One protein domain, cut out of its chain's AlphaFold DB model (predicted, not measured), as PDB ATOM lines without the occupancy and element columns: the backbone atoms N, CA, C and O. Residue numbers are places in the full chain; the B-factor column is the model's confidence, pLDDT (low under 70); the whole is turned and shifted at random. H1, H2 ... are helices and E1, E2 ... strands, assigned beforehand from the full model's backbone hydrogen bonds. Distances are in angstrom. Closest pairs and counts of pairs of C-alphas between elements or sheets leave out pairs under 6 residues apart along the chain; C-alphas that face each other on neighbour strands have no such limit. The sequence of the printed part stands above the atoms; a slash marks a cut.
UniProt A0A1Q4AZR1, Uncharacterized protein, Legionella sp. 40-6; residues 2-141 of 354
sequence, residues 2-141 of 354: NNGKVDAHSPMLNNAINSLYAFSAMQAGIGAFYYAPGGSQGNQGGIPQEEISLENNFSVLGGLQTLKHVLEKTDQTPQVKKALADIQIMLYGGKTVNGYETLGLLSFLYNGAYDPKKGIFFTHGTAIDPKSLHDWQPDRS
ATOM      1  N   ASN A   2     -34.607  22.041  15.306       60.91
ATOM      2  CA  ASN A   2     -34.217  20.704  14.803       60.91
ATOM      3  C   ASN A   2     -34.316  19.563  15.849       60.91
ATOM      4  O   ASN A   2     -33.497  18.649  15.836       60.91
ATOM      5  N   ASN A   3     -35.258  19.615  16.800       67.50
ATOM      6  CA  ASN A   3     -35.426  18.631  17.890       67.50
ATOM      7  C   ASN A   3     -34.138  18.291  18.679       67.50
ATOM      8  O   ASN A   3     -34.018  17.201  19.242       67.50
ATOM      9  N   GLY A   4     -33.177  19.221  18.736       72.69
ATOM     10  CA  GLY A   4     -31.882  19.025  19.394       72.69
ATOM     11  C   GLY A   4     -30.807  18.348  18.534       72.69
ATOM     12  O   GLY A   4     -29.747  18.031  19.063       72.69
ATOM     13  N   LYS A   5     -31.046  18.130  17.231       82.94
ATOM     14  CA  LYS A   5     -30.027  17.635  16.297       82.94
ATOM     15  C   LYS A   5     -28.971  18.712  16.044       82.94
ATOM     16  O   LYS A   5     -29.301  19.815  15.601       82.94
ATOM     17  N   VAL A   6     -27.714  18.359  16.293       89.38
ATOM     18  CA  VAL A   6     -26.528  19.161  15.979       89.38
ATOM     19  C   VAL A   6     -25.776  18.466  14.846       89.38
ATOM     20  O   VAL A   6     -25.756  17.241  14.764       89.38
ATOM     21  N   ASP A   7     -25.213  19.248  13.928       91.62
ATOM     22  CA  ASP A   7     -24.406  18.714  12.832       91.62
ATOM     23  C   ASP A   7     -23.132  18.038  13.376       91.62
ATOM     24  O   ASP A   7     -22.447  18.606  14.231       91.62
ATOM     25  N   ALA A   8     -22.804  16.842  12.876       91.62
ATOM     26  CA  ALA A   8     -21.653  16.060  13.341       91.62
ATOM     27  C   ALA A   8     -20.302  16.748  13.072       91.62
ATOM     28  O   ALA A   8     -19.310  16.458  13.737       91.62
ATOM     29  N   HIS A   9     -20.252  17.664  12.108       91.62
ATOM     30  CA  HIS A   9     -19.080  18.459  11.765       91.62
ATOM     31  C   HIS A   9     -19.086  19.842  12.426       91.62
ATOM     32  O   HIS A   9     -18.159  20.625  12.206       91.62
ATOM     33  N   SER A  10     -20.078  20.144  13.271       95.12
ATOM     34  CA  SER A  10     -20.116  21.382  14.049       95.12
ATOM     35  C   SER A  10     -18.835  21.542  14.881       95.12
ATOM     36  O   SER A  10     -18.516  20.659  15.686       95.12
ATOM     37  N   PRO A  11     -18.121  22.680  14.772       95.44
ATOM     38  CA  PRO A  11     -16.952  22.953  15.604       95.44
ATOM     39  C   PRO A  11     -17.256  22.866  17.104       95.44
ATOM     40  O   PRO A  11     -16.442  22.362  17.870       95.44
ATOM     41  N   MET A  12     -18.451  23.297  17.525       92.75
ATOM     42  CA  MET A  12     -18.861  23.239  18.932       92.75
ATOM     43  C   MET A  12     -19.003  21.798  19.426       92.75
ATOM     44  O   MET A  12     -18.546  21.482  20.521       92.75
ATOM     45  N   LEU A  13     -19.601  20.920  18.613       95.06
ATOM     46  CA  LEU A  13     -19.769  19.517  18.982       95.06
ATOM     47  C   LEU A  13     -18.422  18.793  19.019       95.06
ATOM     48  O   LEU A  13     -18.140  18.069  19.969       95.06
ATOM     49  N   ASN A  14     -17.565  19.041  18.027       95.06
ATOM     50  CA  ASN A  14     -16.219  18.474  17.990       95.06
ATOM     51  C   ASN A  14     -15.378  18.920  19.193       95.06
ATOM     52  O   ASN A  14     -14.695  18.094  19.794       95.06
ATOM     53  N   ASN A  15     -15.470  20.190  19.596       95.69
ATOM     54  CA  ASN A  15     -14.807  20.675  20.806       95.69
ATOM     55  C   ASN A  15     -15.314  19.948  22.059       95.69
ATOM     56  O   ASN A  15     -14.498  19.498  22.858       95.69
ATOM     57  N   ALA A  16     -16.633  19.767  22.198       96.06
ATOM     58  CA  ALA A  16     -17.216  19.039  23.325       96.06
ATOM     59  C   ALA A  16     -16.770  17.564  23.371       96.06
ATOM     60  O   ALA A  16     -16.395  17.071  24.433       96.06
ATOM     61  N   ILE A  17     -16.742  16.876  22.222       97.38
ATOM     62  CA  ILE A  17     -16.227  15.502  22.114       97.38
ATOM     63  C   ILE A  17     -14.748  15.444  22.516       97.38
ATOM     64  O   ILE A  17     -14.353  14.570  23.285       97.38
ATOM     65  N   ASN A  18     -13.927  16.382  22.039       95.69
ATOM     66  CA  ASN A  18     -12.493  16.405  22.337       95.69
ATOM     67  C   ASN A  18     -12.207  16.616  23.834       95.69
ATOM     68  O   ASN A  18     -11.218  16.092  24.348       95.69
ATOM     69  N   SER A  19     -13.078  17.330  24.551       95.56
ATOM     70  CA  SER A  19     -12.959  17.516  26.001       95.56
ATOM     71  C   SER A  19     -13.174  16.229  26.807       95.56
ATOM     72  O   SER A  19     -12.647  16.132  27.915       95.56
ATOM     73  N   LEU A  20     -13.877  15.219  26.271       97.31
ATOM     74  CA  LEU A  20     -14.158  13.962  26.987       97.31
ATOM     75  C   LEU A  20     -12.888  13.227  27.419       97.31
ATOM     76  O   LEU A  20     -12.877  12.606  28.477       97.31
ATOM     77  N   TYR A  21     -11.807  13.329  26.638       95.00
ATOM     78  CA  TYR A  21     -10.524  12.728  27.006       95.00
ATOM     79  C   TYR A  21      -9.996  13.296  28.328       95.00
ATOM     80  O   TYR A  21      -9.575  12.540  29.199       95.00
ATOM     81  N   ALA A  22     -10.047  14.623  28.494       93.31
ATOM     82  CA  ALA A  22      -9.579  15.282  29.707       93.31
ATOM     83  C   ALA A  22     -10.434  14.885  30.917       93.31
ATOM     84  O   ALA A  22      -9.882  14.543  31.956       93.31
ATOM     85  N   PHE A  23     -11.763  14.843  30.768       95.62
ATOM     86  CA  PHE A  23     -12.653  14.356  31.825       95.62
ATOM     87  C   PHE A  23     -12.364  12.900  32.189       95.62
ATOM     88  O   PHE A  23     -12.139  12.610  33.359       95.62
ATOM     89  N   SER A  24     -12.262  11.997  31.212       94.81
ATOM     90  CA  SER A  24     -11.927  10.593  31.479       94.81
ATOM     91  C   SER A  24     -10.568  10.437  32.173       94.81
ATOM     92  O   SER A  24     -10.412   9.567  33.027       94.81
ATOM     93  N   ALA A  25      -9.593  11.294  31.857       93.44
ATOM     94  CA  ALA A  25      -8.291  11.287  32.517       93.44
ATOM     95  C   ALA A  25      -8.342  11.779  33.978       93.44
ATOM     96  O   ALA A  25      -7.488  11.379  34.767       93.44
ATOM     97  N   MET A  26      -9.324  12.616  34.332       94.75
ATOM     98  CA  MET A  26      -9.575  13.121  35.693       94.75
ATOM     99  C   MET A  26     -10.434  12.182  36.549       94.75
ATOM    100  O   MET A  26     -10.644  12.471  37.726       94.75
ATOM    101  N   GLN A  27     -10.980  11.106  35.980       96.50
ATOM    102  CA  GLN A  27     -11.914  10.241  36.689       96.50
ATOM    103  C   GLN A  27     -11.189   9.197  37.538       96.50
ATOM    104  O   GLN A  27     -10.525   8.323  36.991       96.50
ATOM    105  N   ALA A  28     -11.384   9.246  38.853       96.38
ATOM    106  CA  ALA A  28     -10.848   8.290  39.811       96.38
ATOM    107  C   ALA A  28     -11.571   6.930  39.769       96.38
ATOM    108  O   ALA A  28     -12.707   6.801  39.293       96.38
ATOM    109  N   GLY A  29     -10.932   5.906  40.339       97.19
ATOM    110  CA  GLY A  29     -11.481   4.556  40.474       97.19
ATOM    111  C   GLY A  29     -12.811   4.527  41.236       97.19
ATOM    112  O   GLY A  29     -13.756   3.876  40.795       97.19
ATOM    113  N   ILE A  30     -12.953   5.332  42.294       97.75
ATOM    114  CA  ILE A  30     -14.216   5.477  43.043       97.75
ATOM    115  C   ILE A  30     -15.383   6.046  42.211       97.75
ATOM    116  O   ILE A  30     -16.522   5.996  42.664       97.75
ATOM    117  N   GLY A  31     -15.129   6.581  41.009       98.00
ATOM    118  CA  GLY A  31     -16.142   7.110  40.084       98.00
ATOM    119  C   GLY A  31     -16.163   8.633  39.956       98.00
ATOM    120  O   GLY A  31     -16.600   9.144  38.922       98.00
ATOM    121  N   ALA A  32     -15.669   9.343  40.972       97.62
ATOM    122  CA  ALA A  32     -15.604  10.800  41.018       97.62
ATOM    123  C   ALA A  32     -14.584  11.389  40.034       97.62
ATOM    124  O   ALA A  32     -13.615  10.737  39.649       97.62
ATOM    125  N   PHE A  33     -14.769  12.657  39.690       96.88
ATOM    126  CA  PHE A  33     -13.803  13.470  38.960       96.88
ATOM    127  C   PHE A  33     -13.052  14.373  39.933       96.88
ATOM    128  O   PHE A  33     -13.673  15.048  40.762       96.88
ATOM    129  N   TYR A  34     -11.729  14.410  39.792       95.19
ATOM    130  CA  TYR A  34     -10.886  15.352  40.517       95.19
ATOM    131  C   TYR A  34     -11.217  16.798  40.147       95.19
ATOM    132  O   TYR A  34     -11.512  17.111  38.992       95.19
ATOM    133  N   TYR A  35     -11.116  17.692  41.129       90.44
ATOM    134  CA  TYR A  35     -11.282  19.130  40.946       90.44
ATOM    135  C   TYR A  35     -10.250  19.686  39.955       90.44
ATOM    136  O   TYR A  35     -10.597  20.452  39.056       90.44
ATOM    137  N   ALA A  36      -8.984  19.283  40.110       82.38
ATOM    138  CA  ALA A  36      -7.897  19.644  39.211       82.38
ATOM    139  C   ALA A  36      -6.848  18.510  39.139       82.38
ATOM    140  O   ALA A  36      -6.237  18.189  40.154       82.38
ATOM    141  N   PRO A  37      -6.564  17.937  37.952       63.00
ATOM    142  CA  PRO A  37      -5.762  16.713  37.803       63.00
ATOM    143  C   PRO A  37      -4.291  16.816  38.225       63.00
ATOM    144  O   PRO A  37      -3.631  15.789  38.345       63.00
ATOM    145  N   GLY A  38      -3.761  18.027  38.411       68.56
ATOM    146  CA  GLY A  38      -2.408  18.275  38.929       68.56
ATOM    147  C   GLY A  38      -2.404  19.185  40.156       68.56
ATOM    148  O   GLY A  38      -1.396  19.833  40.433       68.56
ATOM    149  N   GLY A  39      -3.553  19.310  40.823       73.94
ATOM    150  CA  GLY A  39      -3.821  20.405  41.741       73.94
ATOM    151  C   GLY A  39      -3.977  21.738  41.005       73.94
ATOM    152  O   GLY A  39      -3.873  21.836  39.779       73.94
ATOM    153  N   SER A  40      -4.267  22.789  41.760       73.31
ATOM    154  CA  SER A  40      -4.393  24.149  41.229       73.31
ATOM    155  C   SER A  40      -3.925  25.172  42.260       73.31
ATOM    156  O   SER A  40      -3.710  24.841  43.420       73.31
ATOM    157  N   GLN A  41      -3.763  26.429  41.857       74.94
ATOM    158  CA  GLN A  41      -3.717  27.538  42.807       74.94
ATOM    159  C   GLN A  41      -5.143  28.065  42.969       74.94
ATOM    160  O   GLN A  41      -5.728  28.602  42.030       74.94
ATOM    161  N   GLY A  42      -5.711  27.862  44.151       65.44
ATOM    162  CA  GLY A  42      -6.957  28.482  44.572       65.44
ATOM    163  C   GLY A  42      -6.729  29.896  45.103       65.44
ATOM    164  O   GLY A  42      -5.603  30.343  45.320       65.44
ATOM    165  N   ASN A  43      -7.826  30.604  45.369       61.88
ATOM    166  CA  ASN A  43      -7.779  31.994  45.837       61.88
ATOM    167  C   ASN A  43      -7.168  32.154  47.249       61.88
ATOM    168  O   ASN A  43      -6.752  33.251  47.612       61.88
ATOM    169  N   GLN A  44      -7.093  31.071  48.033       63.34
ATOM    170  CA  GLN A  44      -6.525  31.039  49.390       63.34
ATOM    171  C   GLN A  44      -5.316  30.098  49.544       63.34
ATOM    172  O   GLN A  44      -4.831  29.906  50.656       63.34
ATOM    173  N   GLY A  45      -4.799  29.533  48.450       71.19
ATOM    174  CA  GLY A  45      -3.659  28.614  48.485       71.19
ATOM    175  C   GLY A  45      -3.781  27.474  47.480       71.19
ATOM    176  O   GLY A  45      -4.694  27.450  46.659       71.19
ATOM    177  N   GLY A  46      -2.846  26.528  47.534       77.12
ATOM    178  CA  GLY A  46      -2.863  25.355  46.661       77.12
ATOM    179  C   GLY A  46      -4.083  24.468  46.918       77.12
ATOM    180  O   GLY A  46      -4.380  24.144  48.063       77.12
ATOM    181  N   ILE A  47      -4.761  24.065  45.848       77.12
ATOM    182  CA  ILE A  47      -5.780  23.016  45.855       77.12
ATOM    183  C   ILE A  47      -5.057  21.692  45.578       77.12
ATOM    184  O   ILE A  47      -4.359  21.617  44.557       77.12
ATOM    185  N   PRO A  48      -5.180  20.684  46.463       80.56
ATOM    186  CA  PRO A  48      -4.526  19.391  46.291       80.56
ATOM    187  C   PRO A  48      -4.923  18.698  44.986       80.56
ATOM    188  O   PRO A  48      -5.984  18.954  44.416       80.56
ATOM    189  N   GLN A  49      -4.061  17.802  44.511       83.00
ATOM    190  CA  GLN A  49      -4.318  17.024  43.299       83.00
ATOM    191  C   GLN A  49      -5.441  15.996  43.505       83.00
ATOM    192  O   GLN A  49      -6.122  15.609  42.560       83.00
ATOM    193  N   GLU A  50      -5.638  15.589  44.752       89.56
ATOM    194  CA  GLU A  50      -6.543  14.539  45.199       89.56
ATOM    195  C   GLU A  50      -7.943  15.074  45.545       89.56
ATOM    196  O   GLU A  50      -8.811  14.307  45.961       89.56
ATOM    197  N   GLU A  51      -8.155  16.386  45.405       92.38
ATOM    198  CA  GLU A  51      -9.382  17.078  45.793       92.38
ATOM    199  C   GLU A  51     -10.555  16.698  44.886       92.38
ATOM    200  O   GLU A  51     -10.452  16.721  43.655       92.38
ATOM    201  N   ILE A  52     -11.706  16.424  45.490       94.31
ATOM    202  CA  ILE A  52     -12.978  16.172  44.815       94.31
ATOM    203  C   ILE A  52     -14.004  17.165  45.351       94.31
ATOM    204  O   ILE A  52     -14.357  17.138  46.524       94.31
ATOM    205  N   SER A  53     -14.547  17.984  44.453       93.75
ATOM    206  CA  SER A  53     -15.696  18.846  44.732       93.75
ATOM    207  C   SER A  53     -16.982  18.182  44.243       93.75
ATOM    208  O   SER A  53     -17.069  17.762  43.080       93.75
ATOM    209  N   LEU A  54     -17.998  18.095  45.106       95.69
ATOM    210  CA  LEU A  54     -19.299  17.546  44.714       95.69
ATOM    211  C   LEU A  54     -20.033  18.482  43.753       95.69
ATOM    212  O   LEU A  54     -20.667  18.007  42.812       95.69
ATOM    213  N   GLU A  55     -19.861  19.793  43.916       93.44
ATOM    214  CA  GLU A  55     -20.321  20.822  42.979       93.44
ATOM    215  C   GLU A  55     -19.876  20.515  41.535       93.44
ATOM    216  O   GLU A  55     -20.684  20.448  40.597       93.44
ATOM    217  N   ASN A  56     -18.580  20.236  41.365       94.31
ATOM    218  CA  ASN A  56     -18.001  19.910  40.066       94.31
ATOM    219  C   ASN A  56     -18.545  18.584  39.534       94.31
ATOM    220  O   ASN A  56     -18.837  18.473  38.348       94.31
ATOM    221  N   ASN A  57     -18.715  17.579  40.394       97.94
ATOM    222  CA  ASN A  57     -19.218  16.269  39.983       97.94
ATOM    223  C   ASN A  57     -20.695  16.321  39.546       97.94
ATOM    224  O   ASN A  57     -21.057  15.685  38.554       97.94
ATOM    225  N   PHE A  58     -21.534  17.136  40.193       97.75
ATOM    226  CA  PHE A  58     -22.895  17.417  39.717       97.75
ATOM    227  C   PHE A  58     -22.897  18.167  38.378       97.75
ATOM    228  O   PHE A  58     -23.686  17.848  37.485       97.75
ATOM    229  N   SER A  59     -21.967  19.103  38.189       96.44
ATOM    230  CA  SER A  59     -21.778  19.810  36.915       96.44
ATOM    231  C   SER A  59     -21.333  18.882  35.787       96.44
ATOM    232  O   SER A  59     -21.871  18.946  34.679       96.44
ATOM    233  N   VAL A  60     -20.408  17.962  36.073       97.50
ATOM    234  CA  VAL A  60     -19.983  16.922  35.131       97.50
ATOM    235  C   VAL A  60     -21.155  16.014  34.771       97.50
ATOM    236  O   VAL A  60     -21.340  15.736  33.588       97.50
ATOM    237  N   LEU A  61     -21.992  15.615  35.736       98.12
ATOM    238  CA  LEU A  61     -23.198  14.835  35.448       98.12
ATOM    239  C   LEU A  61     -24.104  15.560  34.440       98.12
ATOM    240  O   LEU A  61     -24.430  14.988  33.399       98.12
ATOM    241  N   GLY A  62     -24.459  16.824  34.702       96.31
ATOM    242  CA  GLY A  62     -25.322  17.602  33.804       96.31
ATOM    243  C   GLY A  62     -24.726  17.788  32.402       96.31
ATOM    244  O   GLY A  62     -25.422  17.639  31.390       96.31
ATOM    245  N   GLY A  63     -23.415  18.038  32.323       96.69
ATOM    246  CA  GLY A  63     -22.685  18.161  31.061       96.69
ATOM    247  C   GLY A  63     -22.641  16.857  30.258       96.69
ATOM    248  O   GLY A  63     -22.956  16.860  29.064       96.69
ATOM    249  N   LEU A  64     -22.304  15.736  30.906       97.81
ATOM    250  CA  LEU A  64     -22.247  14.415  30.272       97.81
ATOM    251  C   LEU A  64     -23.616  13.991  29.737       97.81
ATOM    252  O   LEU A  64     -23.695  13.509  28.609       97.81
ATOM    253  N   GLN A  65     -24.692  14.208  30.497       95.56
ATOM    254  CA  GLN A  65     -26.043  13.865  30.045       95.56
ATOM    255  C   GLN A  65     -26.499  14.728  28.882       95.56
ATOM    256  O   GLN A  65     -26.985  14.211  27.875       95.56
ATOM    257  N   THR A  66     -26.289  16.041  28.977       94.44
ATOM    258  CA  THR A  66     -26.633  16.957  27.888       94.44
ATOM    259  C   THR A  66     -25.910  16.558  26.605       94.44
ATOM    260  O   THR A  66     -26.537  16.448  25.549       94.44
ATOM    261  N   LEU A  67     -24.607  16.280  26.688       96.25
ATOM    262  CA  LEU A  67     -23.825  15.860  25.532       96.25
ATOM    263  C   LEU A  67     -24.259  14.483  25.010       96.25
ATOM    264  O   LEU A  67     -24.404  14.329  23.798       96.25
ATOM    265  N   LYS A  68     -24.532  13.509  25.886       96.69
ATOM    266  CA  LYS A  68     -25.062  12.186  25.513       96.69
ATOM    267  C   LYS A  68     -26.332  12.312  24.674       96.69
ATOM    268  O   LYS A  68     -26.374  11.804  23.556       96.69
ATOM    269  N   HIS A  69     -27.323  13.058  25.157       94.75
ATOM    270  CA  HIS A  69     -28.593  13.265  24.451       94.75
ATOM    271  C   HIS A  69     -28.430  14.011  23.118       94.75
ATOM    272  O   HIS A  69     -29.133  13.723  22.147       94.75
ATOM    273  N   VAL A  70     -27.493  14.964  23.031       94.81
ATOM    274  CA  VAL A  70     -27.141  15.615  21.754       94.81
ATOM    275  C   VAL A  70     -26.513  14.613  20.777       94.81
ATOM    276  O   VAL A  70     -26.872  14.586  19.596       94.81
ATOM    277  N   LEU A  71     -25.588  13.775  21.245       96.38
ATOM    278  CA  LEU A  71     -24.886  12.790  20.421       96.38
ATOM    279  C   LEU A  71     -25.808  11.667  19.931       96.38
ATOM    280  O   LEU A  71     -25.686  11.254  18.781       96.38
ATOM    281  N   GLU A  72     -26.772  11.226  20.740       95.62
ATOM    282  CA  GLU A  72     -27.790  10.234  20.352       95.62
ATOM    283  C   GLU A  72     -28.658  10.705  19.172       95.62
ATOM    284  O   GLU A  72     -29.158   9.891  18.395       95.62
ATOM    285  N   LYS A  73     -28.808  12.023  19.001       93.81
ATOM    286  CA  LYS A  73     -29.569  12.642  17.900       93.81
ATOM    287  C   LYS A  73     -28.702  13.109  16.730       93.81
ATOM    288  O   LYS A  73     -29.239  13.513  15.695       93.81
ATOM    289  N   THR A  74     -27.384  13.092  16.893       94.38
ATOM    290  CA  THR A  74     -26.407  13.443  15.856       94.38
ATOM    291  C   THR A  74     -26.191  12.255  14.905       94.38
ATOM    292  O   THR A  74     -26.433  11.101  15.263       94.38
ATOM    293  N   ASP A  75     -25.740  12.515  13.675       94.38
ATOM    294  CA  ASP A  75     -25.374  11.454  12.731       94.38
ATOM    295  C   ASP A  75     -24.267  10.554  13.319       94.38
ATOM    296  O   ASP A  75     -23.252  11.027  13.830       94.38
ATOM    297  N   GLN A  76     -24.473   9.236  13.253       96.00
ATOM    298  CA  GLN A  76     -23.699   8.241  14.006       96.00
ATOM    299  C   GLN A  76     -22.351   7.895  13.348       96.00
ATOM    300  O   GLN A  76     -22.112   6.759  12.920       96.00
ATOM    301  N   THR A  77     -21.460   8.884  13.276       96.50
ATOM    302  CA  THR A  77     -20.066   8.724  12.835       96.50
ATOM    303  C   THR A  77     -19.255   7.875  13.829       96.50
ATOM    304  O   THR A  77     -19.664   7.706  14.984       96.50
ATOM    305  N   PRO A  78     -18.084   7.334  13.437       97.25
ATOM    306  CA  PRO A  78     -17.198   6.632  14.369       97.25
ATOM    307  C   PRO A  78     -16.824   7.464  15.605       97.25
ATOM    308  O   PRO A  78     -16.761   6.929  16.709       97.25
ATOM    309  N   GLN A  79     -16.627   8.773  15.434       97.00
ATOM    310  CA  GLN A  79     -16.297   9.710  16.506       97.00
ATOM    311  C   GLN A  79     -17.459   9.868  17.490       97.00
ATOM    312  O   GLN A  79     -17.246   9.781  18.696       97.00
ATOM    313  N   VAL A  80     -18.689  10.027  16.988       97.62
ATOM    314  CA  VAL A  80     -19.900  10.129  17.820       97.62
ATOM    315  C   VAL A  80     -20.137   8.837  18.602       97.62
ATOM    316  O   VAL A  80     -20.368   8.882  19.809       97.62
ATOM    317  N   LYS A  81     -20.002   7.673  17.954       98.25
ATOM    318  CA  LYS A  81     -20.134   6.369  18.625       98.25
ATOM    319  C   LYS A  81     -19.088   6.173  19.719       98.25
ATOM    320  O   LYS A  81     -19.418   5.678  20.792       98.25
ATOM    321  N   LYS A  82     -17.837   6.575  19.462       97.94
ATOM    322  CA  LYS A  82     -16.777   6.534  20.473       97.94
ATOM    323  C   LYS A  82     -17.101   7.462  21.646       97.94
ATOM    324  O   LYS A  82     -17.006   7.030  22.785       97.94
ATOM    325  N   ALA A  83     -17.526   8.694  21.373       98.38
ATOM    326  CA  ALA A  83     -17.893   9.659  22.406       98.38
ATOM    327  C   ALA A  83     -19.025   9.138  23.308       98.38
ATOM    328  O   ALA A  83     -18.931   9.236  24.527       98.38
ATOM    329  N   LEU A  84     -20.058   8.516  22.727       98.69
ATOM    330  CA  LEU A  84     -21.128   7.864  23.490       98.69
ATOM    331  C   LEU A  84     -20.602   6.724  24.378       98.69
ATOM    332  O   LEU A  84     -21.017   6.614  25.528       98.69
ATOM    333  N   ALA A  85     -19.668   5.909  23.878       98.44
ATOM    334  CA  ALA A  85     -19.040   4.850  24.671       98.44
ATOM    335  C   ALA A  85     -18.174   5.408  25.817       98.44
ATOM    336  O   ALA A  85     -18.233   4.895  26.932       98.44
ATOM    337  N   ASP A  86     -17.418   6.481  25.571       98.44
ATOM    338  CA  ASP A  86     -16.612   7.146  26.599       98.44
ATOM    339  C   ASP A  86     -17.513   7.742  27.702       98.44
ATOM    340  O   ASP A  86     -17.231   7.583  28.889       98.44
ATOM    341  N   ILE A  87     -18.635   8.372  27.327       98.75
ATOM    342  CA  ILE A  87     -19.634   8.880  28.282       98.75
ATOM    343  C   ILE A  87     -20.268   7.734  29.081       98.75
ATOM    344  O   ILE A  87     -20.465   7.871  30.287       98.75
ATOM    345  N   GLN A  88     -20.553   6.594  28.444       98.56
ATOM    346  CA  GLN A  88     -21.089   5.418  29.132       98.56
ATOM    347  C   GLN A  88     -20.138   4.928  30.231       98.56
ATOM    348  O   GLN A  88     -20.594   4.662  31.341       98.56
ATOM    349  N   ILE A  89     -18.831   4.863  29.954       98.56
ATOM    350  CA  ILE A  89     -17.812   4.506  30.954       98.56
ATOM    351  C   ILE A  89     -17.795   5.536  32.086       98.56
ATOM    352  O   ILE A  89     -17.834   5.170  33.258       98.56
ATOM    353  N   MET A  90     -17.804   6.828  31.748       98.75
ATOM    354  CA  MET A  90     -17.783   7.892  32.750       98.75
ATOM    355  C   MET A  90     -18.999   7.867  33.681       98.75
ATOM    356  O   MET A  90     -18.853   8.091  34.881       98.75
ATOM    357  N   LEU A  91     -20.189   7.565  33.163       98.69
ATOM    358  CA  LEU A  91     -21.418   7.529  33.957       98.69
ATOM    359  C   LEU A  91     -21.580   6.232  34.762       98.69
ATOM    360  O   LEU A  91     -21.980   6.298  35.925       98.69
ATOM    361  N   TYR A  92     -21.284   5.080  34.156       98.56
ATOM    362  CA  TYR A  92     -21.687   3.761  34.668       98.56
ATOM    363  C   TYR A  92     -20.527   2.824  35.019       98.56
ATOM    364  O   TYR A  92     -20.767   1.723  35.508       98.56
ATOM    365  N   GLY A  93     -19.290   3.244  34.774       98.19
ATOM    366  CA  GLY A  93     -18.100   2.479  35.108       98.19
ATOM    367  C   GLY A  93     -17.521   1.672  33.946       98.19
ATOM    368  O   GLY A  93     -18.109   1.545  32.869       98.19
ATOM    369  N   GLY A  94     -16.327   1.135  34.179       98.12
ATOM    370  CA  GLY A  94     -15.525   0.383  33.217       98.12
ATOM    371  C   GLY A  94     -14.078   0.866  33.177       98.12
ATOM    372  O   GLY A  94     -13.610   1.567  34.073       98.12
ATOM    373  N   LYS A  95     -13.358   0.522  32.109       98.00
ATOM    374  CA  LYS A  95     -11.942   0.868  31.979       98.00
ATOM    375  C   LYS A  95     -11.746   2.315  31.523       98.00
ATOM    376  O   LYS A  95     -12.150   2.676  30.418       98.00
ATOM    377  N   THR A  96     -11.081   3.126  32.342       95.81
ATOM    378  CA  THR A  96     -10.745   4.524  32.035       95.81
ATOM    379  C   THR A  96      -9.692   4.631  30.932       95.81
ATOM    380  O   THR A  96      -8.985   3.669  30.610       95.81
ATOM    381  N   VAL A  97      -9.511   5.840  30.391       95.44
ATOM    382  CA  VAL A  97      -8.432   6.132  29.431       95.44
ATOM    383  C   VAL A  97      -7.029   5.913  30.015       95.44
ATOM    384  O   VAL A  97      -6.091   5.603  29.283       95.44
ATOM    385  N   ASN A  98      -6.899   5.991  31.343       94.06
ATOM    386  CA  ASN A  98      -5.666   5.719  32.083       94.06
ATOM    387  C   ASN A  98      -5.432   4.214  32.336       94.06
ATOM    388  O   ASN A  98      -4.402   3.826  32.889       94.06
ATOM    389  N   GLY A  99      -6.370   3.352  31.932       96.25
ATOM    390  CA  GLY A  99      -6.213   1.901  31.916       96.25
ATOM    391  C   GLY A  99      -6.581   1.163  33.206       96.25
ATOM    392  O   GLY A  99      -6.362  -0.048  33.256       96.25
ATOM    393  N   TYR A 100      -7.138   1.843  34.210       96.62
ATOM    394  CA  TYR A 100      -7.700   1.227  35.421       96.62
ATOM    395  C   TYR A 100      -9.235   1.213  35.379       96.62
ATOM    396  O   TYR A 100      -9.836   1.876  34.539       96.62
ATOM    397  N   GLU A 101      -9.865   0.442  36.264       98.00
ATOM    398  CA  GLU A 101     -11.328   0.377  36.378       98.00
ATOM    399  C   GLU A 101     -11.873   1.551  37.197       98.00
ATOM    400  O   GLU A 101     -11.265   1.956  38.186       98.00
ATOM    401  N   THR A 102     -13.037   2.072  36.810       98.31
ATOM    402  CA  THR A 102     -13.815   3.037  37.595       98.31
ATOM    403  C   THR A 102     -15.221   2.510  37.862       98.31
ATOM    404  O   THR A 102     -15.807   1.830  37.018       98.31
ATOM    405  N   LEU A 103     -15.780   2.842  39.028       98.44
ATOM    406  CA  LEU A 103     -17.173   2.549  39.380       98.44
ATOM    407  C   LEU A 103     -18.178   3.410  38.594       98.44
ATOM    408  O   LEU A 103     -19.359   3.070  38.533       98.44
ATOM    409  N   GLY A 104     -17.721   4.513  37.994       98.56
ATOM    410  CA  GLY A 104     -18.568   5.481  37.298       98.56
ATOM    411  C   GLY A 104     -19.205   6.522  38.222       98.56
ATOM    412  O   GLY A 104     -19.399   6.310  39.423       98.56
ATOM    413  N   LEU A 105     -19.553   7.669  37.640       98.81
ATOM    414  CA  LEU A 105     -20.039   8.843  38.364       98.81
ATOM    415  C   LEU A 105     -21.329   8.579  39.141       98.81
ATOM    416  O   LEU A 105     -21.457   9.021  40.278       98.81
ATOM    417  N   LEU A 106     -22.286   7.852  38.557       98.69
ATOM    418  CA  LEU A 106     -23.560   7.582  39.230       98.69
ATOM    419  C   LEU A 106     -23.359   6.701  40.468       98.69
ATOM    420  O   LEU A 106     -23.985   6.951  41.496       98.69
ATOM    421  N   SER A 107     -22.442   5.728  40.403       98.62
ATOM    422  CA  SER A 107     -22.074   4.909  41.563       98.62
ATOM    423  C   SER A 107     -21.434   5.751  42.665       98.62
ATOM    424  O   SER A 107     -21.792   5.589  43.831       98.62
ATOM    425  N   PHE A 108     -20.529   6.671  42.312       98.62
ATOM    426  CA  PHE A 108     -19.939   7.600  43.277       98.62
ATOM    427  C   PHE A 108     -21.000   8.483  43.940       98.62
ATOM    428  O   PHE A 108     -21.050   8.568  45.165       98.62
ATOM    429  N   LEU A 109     -21.874   9.112  43.149       98.56
ATOM    430  CA  LEU A 109     -22.893  10.008  43.689       98.56
ATOM    431  C   LEU A 109     -23.839   9.270  44.641       98.56
ATOM    432  O   LEU A 109     -24.129   9.809  45.701       98.56
ATOM    433  N   TYR A 110     -24.247   8.042  44.305       98.62
ATOM    434  CA  TYR A 110     -25.104   7.206  45.152       98.62
ATOM    435  C   TYR A 110     -24.427   6.744  46.450       98.62
ATOM    436  O   TYR A 110     -25.021   6.820  47.522       98.62
ATOM    437  N   ASN A 111     -23.187   6.257  46.372       98.12
ATOM    438  CA  ASN A 111     -22.514   5.644  47.522       98.12
ATOM    439  C   ASN A 111     -21.712   6.645  48.374       98.12
ATOM    440  O   ASN A 111     -21.384   6.342  49.519       98.12
ATOM    441  N   GLY A 112     -21.364   7.813  47.825       96.50
ATOM    442  CA  GLY A 112     -20.358   8.710  48.400       96.50
ATOM    443  C   GLY A 112     -20.785  10.149  48.652       96.50
ATOM    444  O   GLY A 112     -20.203  10.790  49.526       96.50
ATOM    445  N   ALA A 113     -21.756  10.684  47.906       97.06
ATOM    446  CA  ALA A 113     -22.032  12.123  47.942       97.06
ATOM    447  C   ALA A 113     -22.922  12.558  49.111       97.06
ATOM    448  O   ALA A 113     -22.797  13.684  49.589       97.06
ATOM    449  N   TYR A 114     -23.851  11.705  49.548       97.00
ATOM    450  CA  TYR A 114     -24.842  12.054  50.567       97.00
ATOM    451  C   TYR A 114     -24.340  11.738  51.981       97.00
ATOM    452  O   TYR A 114     -23.873  10.631  52.247       97.00
ATOM    453  N   ASP A 115     -24.471  12.693  52.904       95.19
ATOM    454  CA  ASP A 115     -24.245  12.479  54.332       95.19
ATOM    455  C   ASP A 115     -25.575  12.126  55.017       95.19
ATOM    456  O   ASP A 115     -26.340  13.031  55.367       95.19
ATOM    457  N   PRO A 116     -25.867  10.842  55.294       92.44
ATOM    458  CA  PRO A 116     -27.111  10.463  55.958       92.44
ATOM    459  C   PRO A 116     -27.195  10.965  57.406       92.44
ATOM    460  O   PRO A 116     -28.292  11.061  57.951       92.44
ATOM    461  N   LYS A 117     -26.066  11.301  58.050       92.19
ATOM    462  CA  LYS A 117     -26.073  11.837  59.421       92.19
ATOM    463  C   LYS A 117     -26.489  13.302  59.432       92.19
ATOM    464  O   LYS A 117     -27.269  13.711  60.289       92.19
ATOM    465  N   LYS A 118     -25.966  14.095  58.493       91.50
ATOM    466  CA  LYS A 118     -26.321  15.516  58.362       91.50
ATOM    467  C   LYS A 118     -27.569  15.730  57.500       91.50
ATOM    468  O   LYS A 118     -28.181  16.790  57.612       91.50
ATOM    469  N   GLY A 119     -27.988  14.762  56.695       94.62
ATOM    470  CA  GLY A 119     -29.152  14.869  55.814       94.62
ATOM    471  C   GLY A 119     -28.957  15.842  54.644       94.62
ATOM    472  O   GLY A 119     -29.925  16.455  54.207       94.62
ATOM    473  N   ILE A 120     -27.716  16.024  54.186       95.62
ATOM    474  CA  ILE A 120     -27.285  16.938  53.109       95.62
ATOM    475  C   ILE A 120     -26.159  16.280  52.306       95.62
ATOM    476  O   ILE A 120     -25.611  15.266  52.735       95.62
ATOM    477  N   PHE A 121     -25.792  16.844  51.159       97.12
ATOM    478  CA  PHE A 121     -24.602  16.399  50.432       97.12
ATOM    479  C   PHE A 121     -23.315  16.913  51.094       97.12
ATOM    480  O   PHE A 121     -23.292  18.011  51.654       97.12
ATOM    481  N   PHE A 122     -22.242  16.123  51.014       95.62
ATOM    482  CA  PHE A 122     -20.897  16.596  51.340       95.62
ATOM    483  C   PHE A 122     -20.476  17.693  50.366       95.62
ATOM    484  O   PHE A 122     -20.818  17.639  49.186       95.62
ATOM    485  N   THR A 123     -19.696  18.663  50.846       92.75
ATOM    486  CA  THR A 123     -19.182  19.729  49.975       92.75
ATOM    487  C   THR A 123     -18.024  19.222  49.117       92.75
ATOM    488  O   THR A 123     -17.994  19.392  47.897       92.75
ATOM    489  N   HIS A 124     -17.079  18.544  49.758       92.50
ATOM    490  CA  HIS A 124     -15.861  18.077  49.119       92.50
ATOM    491  C   HIS A 124     -15.229  16.927  49.915       92.50
ATOM    492  O   HIS A 124     -15.784  16.467  50.918       92.50
ATOM    493  N   GLY A 125     -14.085  16.443  49.448       92.88
ATOM    494  CA  GLY A 125     -13.285  15.407  50.087       92.88
ATOM    495  C   GLY A 125     -12.105  15.017  49.211       92.88
ATOM    496  O   GLY A 125     -11.816  15.682  48.216       92.88
ATOM    497  N   THR A 126     -11.440  13.918  49.549       93.50
ATOM    498  CA  THR A 126     -10.243  13.463  48.834       93.50
ATOM    499  C   THR A 126     -10.325  12.005  48.393       93.50
ATOM    500  O   THR A 126     -11.062  11.200  48.965       93.50
ATOM    501  N   ALA A 127      -9.559  11.683  47.348       93.62
ATOM    502  CA  ALA A 127      -9.217  10.318  46.950       93.62
ATOM    503  C   ALA A 127      -7.767  10.283  46.450       93.62
ATOM    504  O   ALA A 127      -7.454  10.827  45.389       93.62
ATOM    505  N   ILE A 128      -6.871   9.683  47.225       91.00
ATOM    506  CA  ILE A 128      -5.422   9.780  47.035       91.00
ATOM    507  C   ILE A 128      -4.939   8.839  45.932       91.00
ATOM    508  O   ILE A 128      -4.168   9.253  45.065       91.00
ATOM    509  N   ASP A 129      -5.366   7.577  45.954       92.44
ATOM    510  CA  ASP A 129      -5.048   6.621  44.900       92.44
ATOM    511  C   ASP A 129      -6.084   6.720  43.769       92.44
ATOM    512  O   ASP A 129      -7.208   6.225  43.915       92.44
ATOM    513  N   PRO A 130      -5.715   7.264  42.591       91.75
ATOM    514  CA  PRO A 130      -6.637   7.405  41.471       91.75
ATOM    515  C   PRO A 130      -7.173   6.072  40.949       91.75
ATOM    516  O   PRO A 130      -8.158   6.076  40.217       91.75
ATOM    517  N   LYS A 131      -6.552   4.936  41.284       95.44
ATOM    518  CA  LYS A 131      -6.984   3.602  40.842       95.44
ATOM    519  C   LYS A 131      -7.849   2.881  41.871       95.44
ATOM    520  O   LYS A 131      -8.448   1.863  41.525       95.44
ATOM    521  N   SER A 132      -7.883   3.357  43.115       95.88
ATOM    522  CA  SER A 132      -8.630   2.694  44.176       95.88
ATOM    523  C   SER A 132     -10.132   2.835  43.948       95.88
ATOM    524  O   SER A 132     -10.624   3.885  43.537       95.88
ATOM    525  N   LEU A 133     -10.868   1.760  44.237       96.81
ATOM    526  CA  LEU A 133     -12.333   1.755  44.271       96.81
ATOM    527  C   LEU A 133     -12.876   2.039  45.688       96.81
ATOM    528  O   LEU A 133     -14.090   2.095  45.867       96.81
ATOM    529  N   HIS A 134     -11.982   2.217  46.669       95.81
ATOM    530  CA  HIS A 134     -12.263   2.290  48.108       95.81
ATOM    531  C   HIS A 134     -11.359   3.327  48.799       95.81
ATOM    532  O   HIS A 134     -10.602   3.001  49.708       95.81
ATOM    533  N   ASP A 135     -11.333   4.563  48.299       94.38
ATOM    534  CA  ASP A 135     -10.470   5.625  48.848       94.38
ATOM    535  C   ASP A 135     -11.195   6.966  49.009       94.38
ATOM    536  O   ASP A 135     -10.586   8.030  48.994       94.38
ATOM    537  N   TRP A 136     -12.525   6.942  49.126       96.31
ATOM    538  CA  TRP A 136     -13.297   8.161  49.325       96.31
ATOM    539  C   TRP A 136     -13.225   8.641  50.775       96.31
ATOM    540  O   TRP A 136     -13.655   7.941  51.700       96.31
ATOM    541  N   GLN A 137     -12.742   9.867  50.961       95.31
ATOM    542  CA  GLN A 137     -12.623  10.539  52.252       95.31
ATOM    543  C   GLN A 137     -13.373  11.879  52.208       95.31
ATOM    544  O   GLN A 137     -12.770  12.908  51.904       95.31
ATOM    545  N   PRO A 138     -14.694  11.903  52.480       93.81
ATOM    546  CA  PRO A 138     -15.454  13.151  52.499       93.81
ATOM    547  C   PRO A 138     -15.010  14.045  53.662       93.81
ATOM    548  O   PRO A 138     -14.782  13.541  54.769       93.81
ATOM    549  N   ASP A 139     -14.976  15.364  53.459       90.25
ATOM    550  CA  ASP A 139     -14.820  16.291  54.577       90.25
ATOM    551  C   ASP A 139     -16.094  16.290  55.433       90.25
ATOM    552  O   ASP A 139     -17.214  16.525  54.970       90.25
ATOM    553  N   ARG A 140     -15.912  15.993  56.719       87.94
ATOM    554  CA  ARG A 140     -16.976  15.926  57.724       87.94
ATOM    555  C   ARG A 140     -16.930  17.098  58.696       87.94
ATOM    556  O   ARG A 140     -17.775  17.135  59.599       87.94
ATOM    557  N   SER A 141     -15.990  18.026  58.518       83.94
ATOM    558  CA  SER A 141     -15.838  19.210  59.351       83.94
ATOM    559  C   SER A 141     -17.143  20.016  59.432       83.94
ATOM    560  O   SER A 141     -18.079  19.865  58.637       83.94
TER     561      SER A 141
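What this domain is: This is residues 2 to 141 of the 354 residues of an uncharacterized protein of Legionella sp. 40-6 (UniProt A0A1Q4AZR1). Three helices, H1, H2 and H3, form an up-and-down bundle in a triangle, and the shorter H4 carries on beyond the end of H3, near the start of H2. At that same end sit two small strand pairs, E1 with E2 and E3 with E4, amid long loops; residues 41 to 46, the tip of the E1 and E2 hairpin, stick out. The printed part has 140 residues, with four named helices and four named strands in the order H1 E1 E2 E3 H2 H3 H4 E4; each two-stranded sheet is antiparallel and the class is mostly helix. It is compact, with a radius of gyration of the C-alphas of 15.9 A, and its outline is elongated, 48 by 31 by 29 A.

How they stand to each other: H1, residues 11 to 26, and H2, residues 54 to 73, are close but not clearly touching, with the closest C-alphas, Ala 16 and Leu 67, 7.7 A apart, and run opposite ways at a steep tilt of 44 degrees. H3, residues 78 to 92, touches H1 at residues 17 to 24 of H1 alone, closest at the C-alphas of Ile 17 and Ala 83, 6.1 A apart. H2 and H3 form a helical hairpin at a tilt of 36 degrees, only just steep; their closest C-alphas, Lys 68 and Leu 84, are 6.2 A apart. H4, residues 105 to 113, touches residues 90 to 92 of H3 alone, the same way at a shallow tilt of 20 degrees, with the closest C-alphas, Leu 91 and Leu 105, 4.8 A apart. E1, residues 40 to 42, and E2, residues 45 to 47, form a hairpin, with N 42 and O 45 2.7 A apart, within hydrogen-bond range. E3, residues 51 to 53, is antiparallel to E4, residues 124 to 126, with N 52 and O 125 2.8 A apart, within hydrogen-bond range. E1 and E2 are apart from H2, H3 and H4. In H3 and H4 every O i to N i+4 pair is within hydrogen-bond range; in H1 9 of 12 are and in H2 15 of 16.

Where its parts are: H1 begins at C-alpha 11, (-16.952, 22.953, 15.604), and is 23.6 A long. H2 is 29.1 A long, H3 21.0 A and H4 10.3 A. E4 ends at C-alpha 126, (-10.243, 13.463, 48.834).

The domain as a whole: The C-alphas of His 9 and Lys 117, the two farthest apart, are 48.6 A apart. The printed part has no cut. The links H1 to E1 and H3 to H4 are long. The mean pLDDT of the printed part is 92.6; residues 2 to 3, 37 to 38 and 42 to 44 are under 70.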